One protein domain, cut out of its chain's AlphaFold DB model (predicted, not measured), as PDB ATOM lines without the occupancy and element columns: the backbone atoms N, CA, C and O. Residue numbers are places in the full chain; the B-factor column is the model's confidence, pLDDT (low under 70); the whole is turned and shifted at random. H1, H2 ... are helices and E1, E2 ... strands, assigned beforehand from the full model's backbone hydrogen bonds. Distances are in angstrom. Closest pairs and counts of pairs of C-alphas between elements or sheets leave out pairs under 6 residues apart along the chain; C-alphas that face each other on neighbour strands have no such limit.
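What this domain is: This is residues 31 to 105 of the 105 residues of an uncharacterized protein of Rhodoplanes piscinae (UniProt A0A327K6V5). A twisted sheet of four antiparallel strands has one helix, H1, over one face and the other face bare, while the small helix H2 lies away from this body at one end of the long axis and the tail after it, residues 98 to 105, folds back toward the body. The printed part has 75 residues, with named elements in the order E1, E2, H1, E3, E4, H2; the sheet's order is E1, E2, E4, E3, and the class is mixed, helices and strands. The whole is only just loose, close to compact, with a radius of gyration of the C-alphas of 14.0 A and spans of 45 by 21 by 16 A.

How they stand to each other: In the sheet, E2, residues 38 to 42, and E4, residues 78 to 84, are inner strands, while E1, residues 32 to 35, and E3, residues 65 to 71, are the edge strands. E2 and E4 are antiparallel at 160 degrees, with N 41 and O 79 within hydrogen-bond range at 2.8 A. E3 and E4 form a hairpin, antiparallel at 153 degrees, with N 67 and O 82 at 2.8 A. E1 and E2 form another hairpin, antiparallel at 174 degrees, with N 35 and O 38 at 2.8 A. The sheet is twisted, its C-alphas lying up to 4.3 A off the best plane. H1, residues 51 to 60, is on the sheet at a height over the sheet of 7.4 A, and the two make two layers, with the helix on one face. It lies over E4 and, only just, over E2, on which 3 of its C-alphas fall. On the local plane its line and that of E4 stand at 31 degrees, only just slantwise to the strands. The closest C-alphas of H1 and E3 are those of Ala 56 and Ala 66, 5.0 A apart. E2, H1 and E3 make a split strand-helix-strand unit, two strands running the same way with E4 between them, and its crossover is right-handed. H2, residues 91 to 97, is not on the sheet and is apart from H1. In both helices every O i to N i+4 pair is within hydrogen-bond range.

Where its parts are: E4 is 19.5 A long from first to last C-alpha, E3 17.5 A, H1 14.1 A and E2 13.7 A; E1 and H2 measure 10.3 A and 10.0 A. E1 begins at C-alpha 32, (98.802, 199.265, 188.813). H1 begins at C-alpha 51, (105.106, 195.606, 195.101), and H2 ends at C-alpha 97, (109.854, 172.262, 173.072).

The domain as a whole: The two C-alphas farthest apart are those of Tyr 75 and Ile 96, 45.6 A. The printed part has no cut and no long link. The mean pLDDT of the printed part is 84.9; residue 31 and residues 93 to 105 are under 70.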
ATOM      1  N   PRO A  31      95.433 200.222 191.024       68.31
ATOM      2  CA  PRO A  31      96.669 200.582 191.731       68.31
ATOM      3  C   PRO A  31      97.941 200.240 190.928       68.31
ATOM      4  O   PRO A  31      99.053 200.322 191.449       68.31
ATOM      5  N   PHE A  32      97.779 199.806 189.679       81.00
ATOM      6  CA  PHE A  32      98.802 199.265 188.813       81.00
ATOM      7  C   PHE A  32      98.367 199.430 187.346       81.00
ATOM      8  O   PHE A  32      97.236 199.099 186.989       81.00
ATOM      9  N   GLU A  33      99.289 199.887 186.502       88.31
ATOM     10  CA  GLU A  33      99.145 199.932 185.047       88.31
ATOM     11  C   GLU A  33     100.410 199.354 184.402       88.31
ATOM     12  O   GLU A  33     101.534 199.678 184.799       88.31
ATOM     13  N   GLY A  34     100.253 198.480 183.407       90.38
ATOM     14  CA  GLY A  34     101.389 197.819 182.769       90.38
ATOM     15  C   GLY A  34     101.033 196.967 181.556       90.38
ATOM     16  O   GLY A  34      99.871 196.693 181.268       90.38
ATOM     17  N   ASN A  35     102.069 196.548 180.835       93.00
ATOM     18  CA  ASN A  35     102.011 195.708 179.642       93.00
ATOM     19  C   ASN A  35     103.140 194.654 179.667       93.00
ATOM     20  O   ASN A  35     103.790 194.449 180.692       93.00
ATOM     21  N   ASP A  36     103.386 193.999 178.530       92.38
ATOM     22  CA  ASP A  36     104.408 192.957 178.361       92.38
ATOM     23  C   ASP A  36     105.869 193.435 178.577       92.38
ATOM     24  O   ASP A  36     106.785 192.627 178.745       92.38
ATOM     25  N   THR A  37     106.141 194.742 178.572       95.25
ATOM     26  CA  THR A  37     107.491 195.288 178.808       95.25
ATOM     27  C   THR A  37     107.693 195.793 180.230       95.25
ATOM     28  O   THR A  37     108.836 195.871 180.683       95.25
ATOM     29  N   GLY A  38     106.624 196.093 180.964       95.62
ATOM     30  CA  GLY A  38     106.706 196.621 182.319       95.62
ATOM     31  C   GLY A  38     105.487 197.433 182.716       95.62
ATOM     32  O   GLY A  38     104.457 197.414 182.046       95.62
ATOM     33  N   GLY A  39     105.619 198.165 183.814       94.94
ATOM     34  CA  GLY A  39     104.534 198.975 184.341       94.94
ATOM     35  C   GLY A  39     104.940 199.830 185.529       94.94
ATOM     36  O   GLY A  39     106.107 199.881 185.935       94.94
ATOM     37  N   ILE A  40     103.934 200.494 186.083       95.12
ATOM     38  CA  ILE A  40     104.016 201.309 187.287       95.12
ATOM     39  C   ILE A  40     102.955 200.857 188.288       95.12
ATOM     40  O   ILE A  40     101.856 200.448 187.919       95.12
ATOM     41  N   ILE A  41     103.301 200.918 189.567       94.38
ATOM     42  CA  ILE A  41     102.430 200.583 190.692       94.38
ATOM     43  C   ILE A  41     102.350 201.829 191.565       94.38
ATOM     44  O   ILE A  41     103.389 202.367 191.953       94.38
ATOM     45  N   ALA A  42     101.143 202.301 191.865       93.25
ATOM     46  CA  ALA A  42     100.951 203.456 192.735       93.25
ATOM     47  C   ALA A  42     101.518 203.157 194.130       93.25
ATOM     48  O   ALA A  42     101.187 202.138 194.745       93.25
ATOM     49  N   TRP A  43     102.398 204.023 194.636       92.38
ATOM     50  CA  TRP A  43     103.047 203.778 195.916       92.38
ATOM     51  C   TRP A  43     102.114 204.095 197.088       92.38
ATOM     52  O   TRP A  43     101.459 205.136 197.159       92.38
ATOM     53  N   SER A  44     102.105 203.189 198.060       91.75
ATOM     54  CA  SER A  44     101.530 203.383 199.389       91.75
ATOM     55  C   SER A  44     102.291 202.508 200.392       91.75
ATOM     56  O   SER A  44     102.914 201.529 199.975       91.75
ATOM     57  N   PRO A  45     102.218 202.774 201.709       93.06
ATOM     58  CA  PRO A  45     102.847 201.916 202.715       93.06
ATOM     59  C   PRO A  45     102.386 200.454 202.663       93.06
ATOM     60  O   PRO A  45     103.169 199.562 202.963       93.06
ATOM     61  N   ALA A  46     101.140 200.198 202.246       91.12
ATOM     62  CA  ALA A  46     100.634 198.840 202.053       91.12
ATOM     63  C   ALA A  46     101.267 198.170 200.821       91.12
ATOM     64  O   ALA A  46     101.703 197.024 200.895       91.12
ATOM     65  N   VAL A  47     101.370 198.898 199.702       91.94
ATOM     66  CA  VAL A  47     102.022 198.418 198.470       91.94
ATOM     67  C   VAL A  47     103.521 198.209 198.671       91.94
ATOM     68  O   VAL A  47     104.083 197.284 198.094       91.94
ATOM     69  N   ASP A  48     104.175 199.009 199.511       93.50
ATOM     70  CA  ASP A  48     105.609 198.891 199.797       93.50
ATOM     71  C   ASP A  48     106.005 197.502 200.344       93.50
ATOM     72  O   ASP A  48     107.146 197.073 200.194       93.50
ATOM     73  N   LEU A  49     105.046 196.761 200.905       94.56
ATOM     74  CA  LEU A  49     105.242 195.396 201.393       94.56
ATOM     75  C   LEU A  49     105.120 194.329 200.293       94.56
ATOM     76  O   LEU A  49     105.687 193.252 200.439       94.56
ATOM     77  N   VAL A  50     104.397 194.618 199.205       95.19
ATOM     78  CA  VAL A  50     103.950 193.615 198.215       95.19
ATOM     79  C   VAL A  50     104.253 193.980 196.756       95.19
ATOM     80  O   VAL A  50     103.954 193.208 195.849       95.19
ATOM     81  N   TYR A  51     104.868 195.135 196.475       94.62
ATOM     82  CA  TYR A  51     105.106 195.606 195.101       94.62
ATOM     83  C   TYR A  51     105.940 194.638 194.255       94.62
ATOM     84  O   TYR A  51     105.775 194.580 193.036       94.62
ATOM     85  N   ARG A  52     106.839 193.871 194.888       95.88
ATOM     86  CA  ARG A  52     107.634 192.843 194.202       95.88
ATOM     87  C   ARG A  52     106.757 191.697 193.713       95.88
ATOM     88  O   ARG A  52     106.922 191.275 192.572       95.88
ATOM     89  N   ASP A  53     105.816 191.255 194.540       95.56
ATOM     90  CA  ASP A  53     104.902 190.160 194.215       95.56
ATOM     91  C   ASP A  53     103.907 190.590 193.137       95.56
ATOM     92  O   ASP A  53     103.666 189.846 192.191       95.56
ATOM     93  N   ILE A  54     103.407 191.830 193.216       93.75
ATOM     94  CA  ILE A  54     102.557 192.429 192.176       93.75
ATOM     95  C   ILE A  54     103.293 192.447 190.830       93.75
ATOM     96  O   ILE A  54     102.766 191.968 189.826       93.75
ATOM     97  N   ALA A  55     104.529 192.959 190.803       95.44
ATOM     98  CA  ALA A  55     105.325 193.011 189.580       95.44
ATOM     99  C   ALA A  55     105.628 191.604 189.034       95.44
ATOM    100  O   ALA A  55     105.528 191.375 187.827       95.44
ATOM    101  N   ALA A  56     105.974 190.654 189.911       94.19
ATOM    102  CA  ALA A  56     106.238 189.268 189.539       94.19
ATOM    103  C   ALA A  56     105.001 188.595 188.929       94.19
ATOM    104  O   ALA A  56     105.104 187.997 187.859       94.19
ATOM    105  N   ALA A  57     103.835 188.749 189.562       93.19
ATOM    106  CA  ALA A  57     102.574 188.200 189.080       93.19
ATOM    107  C   ALA A  57     102.189 188.765 187.704       93.19
ATOM    108  O   ALA A  57     101.781 188.003 186.830       93.19
ATOM    109  N   HIS A  58     102.375 190.073 187.479       92.81
ATOM    110  CA  HIS A  58     102.103 190.702 186.181       92.81
ATOM    111  C   HIS A  58     103.030 190.178 185.078       92.81
ATOM    112  O   HIS A  58     102.564 189.704 184.046       92.81
ATOM    113  N   CYS A  59     104.349 190.190 185.295       92.69
ATOM    114  CA  CYS A  59     105.292 189.718 184.277       92.69
ATOM    115  C   CYS A  59     105.154 188.213 183.984       92.69
ATOM    116  O   CYS A  59     105.390 187.785 182.849       92.69
ATOM    117  N   ALA A  60     104.727 187.414 184.967       90.44
ATOM    118  CA  ALA A  60     104.496 185.985 184.793       90.44
ATOM    119  C   ALA A  60     103.382 185.677 183.777       90.44
ATOM    120  O   ALA A  60     103.460 184.650 183.103       90.44
ATOM    121  N   GLN A  61     102.409 186.580 183.582       88.75
ATOM    122  CA  GLN A  61     101.371 186.442 182.544       88.75
ATOM    123  C   GLN A  61     101.958 186.376 181.126       88.75
ATOM    124  O   GLN A  61     101.337 185.821 180.222       88.75
ATOM    125  N   TYR A  62     103.170 186.904 180.947       88.44
ATOM    126  CA  TYR A  62     103.884 186.939 179.676       88.44
ATOM    127  C   TYR A  62     105.109 186.017 179.639       88.44
ATOM    128  O   TYR A  62     105.970 186.166 178.770       88.44
ATOM    129  N   PHE A  63     105.222 185.074 180.583       86.25
ATOM    130  CA  PHE A  63     106.389 184.191 180.724       86.25
ATOM    131  C   PHE A  63     107.708 184.959 180.942       86.25
ATOM    132  O   PHE A  63     108.780 184.548 180.489       86.25
ATOM    133  N   LYS A  64     107.636 186.103 181.634       89.06
ATOM    134  CA  LYS A  64     108.773 186.984 181.922       89.06
ATOM    135  C   LYS A  64     109.006 187.134 183.420       89.06
ATOM    136  O   LYS A  64     108.098 186.997 184.233       89.06
ATOM    137  N   ALA A  65     110.238 187.480 183.778       92.19
ATOM    138  CA  ALA A  65     110.619 187.860 185.128       92.19
ATOM    139  C   ALA A  65     110.484 189.378 185.325       92.19
ATOM    140  O   ALA A  65     110.791 190.173 184.428       92.19
ATOM    141  N   ALA A  66     110.062 189.785 186.519       95.12
ATOM    142  CA  ALA A  66     110.002 191.188 186.900       95.12
ATOM    143  C   ALA A  66     111.365 191.699 187.377       95.12
ATOM    144  O   ALA A  66     112.089 191.021 188.103       95.12
ATOM    145  N   GLN A  67     111.701 192.930 187.002       95.88
ATOM    146  CA  GLN A  67     112.823 193.677 187.557       95.88
ATOM    147  C   GLN A  67     112.342 195.070 187.956       95.88
ATOM    148  O   GLN A  67     111.936 195.857 187.105       95.88
ATOM    149  N   ILE A  68     112.426 195.383 189.246       97.06
ATOM    150  CA  ILE A  68     112.108 196.716 189.764       97.06
ATOM    151  C   ILE A  68     113.170 197.704 189.278       97.06
ATOM    152  O   ILE A  68     114.368 197.441 189.413       97.06
ATOM    153  N   THR A  69     112.737 198.816 188.690       96.88
ATOM    154  CA  THR A  69     113.620 199.844 188.120       96.88
ATOM    155  C   THR A  69     113.723 201.072 189.017       96.88
ATOM    156  O   THR A  69     114.808 201.638 189.127       96.88
ATOM    157  N   SER A  70     112.644 201.459 189.703       96.38
ATOM    158  CA  SER A  70     112.659 202.542 190.691       96.38
ATOM    159  C   SER A  70     111.581 202.360 191.762       96.38
ATOM    160  O   SER A  70     110.565 201.705 191.540       96.38
ATOM    161  N   VAL A  71     111.814 202.939 192.943       96.62
ATOM    162  CA  VAL A  71     110.870 202.944 194.070       96.62
ATOM    163  C   VAL A  71     110.839 204.353 194.657       96.62
ATOM    164  O   VAL A  71     111.803 204.774 195.298       96.62
ATOM    165  N   HIS A  72     109.736 205.073 194.462       95.81
ATOM    166  CA  HIS A  72     109.538 206.407 195.025       95.81
ATOM    167  C   HIS A  72     108.546 206.345 196.189       95.81
ATOM    168  O   HIS A  72     107.355 206.126 196.000       95.81
ATOM    169  N   ARG A  73     109.057 206.501 197.417       94.19
ATOM    170  CA  ARG A  73     108.300 206.274 198.658       94.19
ATOM    171  C   ARG A  73     107.536 207.512 199.125       94.19
ATOM    172  O   ARG A  73     107.788 208.025 200.216       94.19
ATOM    173  N   ARG A  74     106.656 208.038 198.276       89.94
ATOM    174  CA  ARG A  74     105.763 209.154 198.610       89.94
ATOM    175  C   ARG A  74     104.382 208.894 198.035       89.94
ATOM    176  O   ARG A  74     104.246 208.325 196.959       89.94
ATOM    177  N   TYR A  75     103.351 209.304 198.765       86.50
ATOM    178  CA  TYR A  75     101.986 209.209 198.259       86.50
ATOM    179  C   TYR A  75     101.843 210.021 196.967       86.50
ATOM    180  O   TYR A  75     102.268 211.174 196.921       86.50
ATOM    181  N   GLY A  76     101.253 209.405 195.941       85.38
ATOM    182  CA  GLY A  76     101.131 209.975 194.594       85.38
ATOM    183  C   GLY A  76     102.308 209.669 193.660       85.38
ATOM    184  O   GLY A  76     102.172 209.865 192.455       85.38
ATOM    185  N   ASP A  77     103.421 209.151 194.188       92.38
ATOM    186  CA  ASP A  77     104.516 208.610 193.383       92.38
ATOM    187  C   ASP A  77     104.314 207.105 193.104       92.38
ATOM    188  O   ASP A  77     103.328 206.488 193.518       92.38
ATOM    189  N   TYR A  78     105.264 206.499 192.383       93.88
ATOM    190  CA  TYR A  78     105.140 205.149 191.843       93.88
ATOM    191  C   TYR A  78     106.371 204.275 192.094       93.88
ATOM    192  O   TYR A  78     107.511 204.734 192.235       93.88
ATOM    193  N   VAL A  79     106.128 202.971 192.076       95.88
ATOM    194  CA  VAL A  79     107.137 201.933 191.883       95.88
ATOM    195  C   VAL A  79     107.121 201.534 190.415       95.88
ATOM    196  O   VAL A  79     106.090 201.094 189.913       95.88
ATOM    197  N   ALA A  80     108.249 201.667 189.723       96.19
ATOM    198  CA  ALA A  80     108.373 201.253 188.330       96.19
ATOM    199  C   ALA A  80     109.067 199.893 188.222       96.19
ATOM    200  O   ALA A  80     109.968 199.557 189.002       96.19
ATOM    201  N   PHE A  81     108.667 199.107 187.228       96.69
ATOM    202  CA  PHE A  81     109.264 197.809 186.948       96.69
ATOM    203  C   PHE A  81     109.268 197.500 185.451       96.69
ATOM    204  O   PHE A  81     108.492 198.053 184.674       96.69
ATOM    205  N   LYS A  82     110.143 196.579 185.049       96.94
ATOM    206  CA  LYS A  82     110.204 196.030 183.694       96.94
ATOM    207  C   LYS A  82     110.062 194.514 183.699       96.94
ATOM    208  O   LYS A  82     110.583 193.837 184.588       96.94
ATOM    209  N   CYS A  83     109.416 193.989 182.671       95.00
ATOM    210  CA  CYS A  83     109.337 192.568 182.386       95.00
ATOM    211  C   CYS A  83     110.422 192.199 181.376       95.00
ATOM    212  O   CYS A  83     110.549 192.806 180.312       95.00
ATOM    213  N   HIS A  84     111.224 191.195 181.708       92.06
ATOM    214  CA  HIS A  84     112.294 190.712 180.847       92.06
ATOM    215  C   HIS A  84     112.286 189.192 180.799       92.06
ATOM    216  O   HIS A  84     111.879 188.527 181.750       92.06
ATOM    217  N   PHE A  85     112.743 188.633 179.684       88.88
ATOM    218  CA  PHE A  85     112.903 187.193 179.598       88.88
ATOM    219  C   PHE A  85     114.002 186.735 180.563       88.88
ATOM    220  O   PHE A  85     115.073 187.358 180.599       88.88
ATOM    221  N   PRO A  86     113.758 185.676 181.353       83.56
ATOM    222  CA  PRO A  86     114.784 185.132 182.222       83.56
ATOM    223  C   PRO A  86     115.991 184.675 181.398       83.56
ATOM    224  O   PRO A  86     115.891 184.342 180.214       83.56
ATOM    225  N   ARG A  87     117.174 184.672 182.015       77.06
ATOM    226  CA  ARG A  87     118.390 184.237 181.318       77.06
ATOM    227  C   ARG A  87     118.230 182.790 180.846       77.06
ATOM    228  O   ARG A  87     117.836 181.927 181.622       77.06
ATOM    229  N   GLY A  88     118.548 182.536 179.579       75.00
ATOM    230  CA  GLY A  88     118.383 181.213 178.966       75.00
ATOM    231  C   GLY A  88     116.961 180.902 178.486       75.00
ATOM    232  O   GLY A  88     116.741 179.817 177.954       75.00
ATOM    233  N   TYR A  89     116.016 181.837 178.623       74.62
ATOM    234  CA  TYR A  89     114.717 181.744 177.971       74.62
ATOM    235  C   TYR A  89     114.832 182.163 176.504       74.62
ATOM    236  O   TYR A  89     115.204 183.295 176.193       74.62
ATOM    237  N   ASP A  90     114.485 181.243 175.609       74.06
ATOM    238  CA  ASP A  90     114.300 181.509 174.185       74.06
ATOM    239  C   ASP A  90     112.814 181.293 173.842       74.06
ATOM    240  O   ASP A  90     112.349 180.147 173.876       74.06
ATOM    241  N   PRO A  91     112.058 182.357 173.500       71.69
ATOM    242  CA  PRO A  91     110.637 182.241 173.185       71.69
ATOM    243  C   PRO A  91     110.361 181.330 171.983       71.69
ATOM    244  O   PRO A  91     109.324 180.670 171.943       71.69
ATOM    245  N   ARG A  92     111.285 181.238 171.015       70.88
ATOM    246  CA  ARG A  92     111.128 180.334 169.864       70.88
ATOM    247  C   ARG A  92     111.310 178.884 170.283       70.88
ATOM    248  O   ARG A  92     110.544 178.021 169.865       70.88
ATOM    249  N   ARG A  93     112.299 178.621 171.139       65.56
ATOM    250  CA  ARG A  93     112.544 177.285 171.687       65.56
ATOM    251  C   ARG A  93     111.381 176.828 172.567       65.56
ATOM    252  O   ARG A  93     110.967 175.684 172.449       65.56
ATOM    253  N   TRP A  94     110.805 177.713 173.377       65.62
ATOM    254  CA  TRP A  94     109.614 177.400 174.175       65.62
ATOM    255  C   TRP A  94     108.428 176.963 173.307       65.62
ATOM    256  O   TRP A  94     107.775 175.968 173.603       65.62
ATOM    257  N   MET A  95     108.164 177.675 172.209       67.12
ATOM    258  CA  MET A  95     107.054 177.353 171.306       67.12
ATOM    259  C   MET A  95     107.199 175.971 170.643       67.12
ATOM    260  O   MET A  95     106.197 175.368 170.275       67.12
ATOM    261  N   ILE A  96     108.431 175.462 170.515       65.75
ATOM    262  CA  ILE A  96     108.737 174.162 169.896       65.75
ATOM    263  C   ILE A  96     108.848 173.036 170.938       65.75
ATOM    264  O   ILE A  96     108.378 171.929 170.693       65.75
ATOM    265  N   TYR A  97     109.479 173.292 172.088       68.00
ATOM    266  CA  TYR A  97     109.854 172.262 173.072       68.00
ATOM    267  C   TYR A  97     109.058 172.324 174.386       68.00
ATOM    268  O   TYR A  97     109.265 171.486 175.262       68.00
ATOM    269  N   GLY A  98     108.148 173.290 174.535       61.50
ATOM    270  CA  GLY A  98     107.410 173.532 175.774       61.50
ATOM    271  C   GLY A  98     108.263 174.195 176.870       61.50
ATOM    272  O   GLY A  98     109.406 174.596 176.621       61.50
ATOM    273  N   PRO A  99     107.714 174.339 178.090       59.09
ATOM    274  CA  PRO A  99     108.421 174.936 179.217       59.09
ATOM    275  C   PRO A  99     109.780 174.269 179.490       59.09
ATOM    276  O   PRO A  99     109.812 173.051 179.678       59.09
ATOM    277  N   PRO A 100     110.910 175.003 179.598       56.03
ATOM    278  CA  PRO A 100     112.112 174.452 180.175       56.03
ATOM    279  C   PRO A 100     111.797 174.119 181.635       56.03
ATOM    280  O   PRO A 100     111.500 174.984 182.454       56.03
ATOM    281  N   VAL A 101     111.915 172.837 181.960       56.28
ATOM    282  CA  VAL A 101     111.702 172.233 183.285       56.28
ATOM    283  C   VAL A 101     112.614 172.784 184.401       56.28
ATOM    284  O   VAL A 101     112.634 172.239 185.498       56.28
ATOM    285  N   ARG A 102     113.408 173.835 184.145       51.19
ATOM    286  CA  ARG A 102     114.551 174.239 184.979       51.19
ATOM    287  C   ARG A 102     114.514 175.672 185.523       51.19
ATOM    288  O   ARG A 102     115.492 176.078 186.134       51.19
ATOM    289  N   THR A 103     113.443 176.443 185.319       48.53
ATOM    290  CA  THR A 103     113.410 177.878 185.695       48.53
ATOM    291  C   THR A 103     112.150 178.299 186.460       48.53
ATOM    292  O   THR A 103     111.613 179.372 186.206       48.53
ATOM    293  N   LEU A 104     111.663 177.458 187.378       45.75
ATOM    294  CA  LEU A 104     110.589 177.817 188.323       45.75
ATOM    295  C   LEU A 104     111.066 177.958 189.782       45.75
ATOM    296  O   LEU A 104     110.231 178.080 190.675       45.75
ATOM    297  N   TYR A 105     112.379 177.964 190.023       42.16
ATOM    298  CA  TYR A 105     112.976 178.136 191.350       42.16
ATOM    299  C   TYR A 105     114.110 179.154 191.299       42.16
ATOM    300  O   TYR A 105     114.937 179.048 190.363       42.16
TER     301      TYR A 105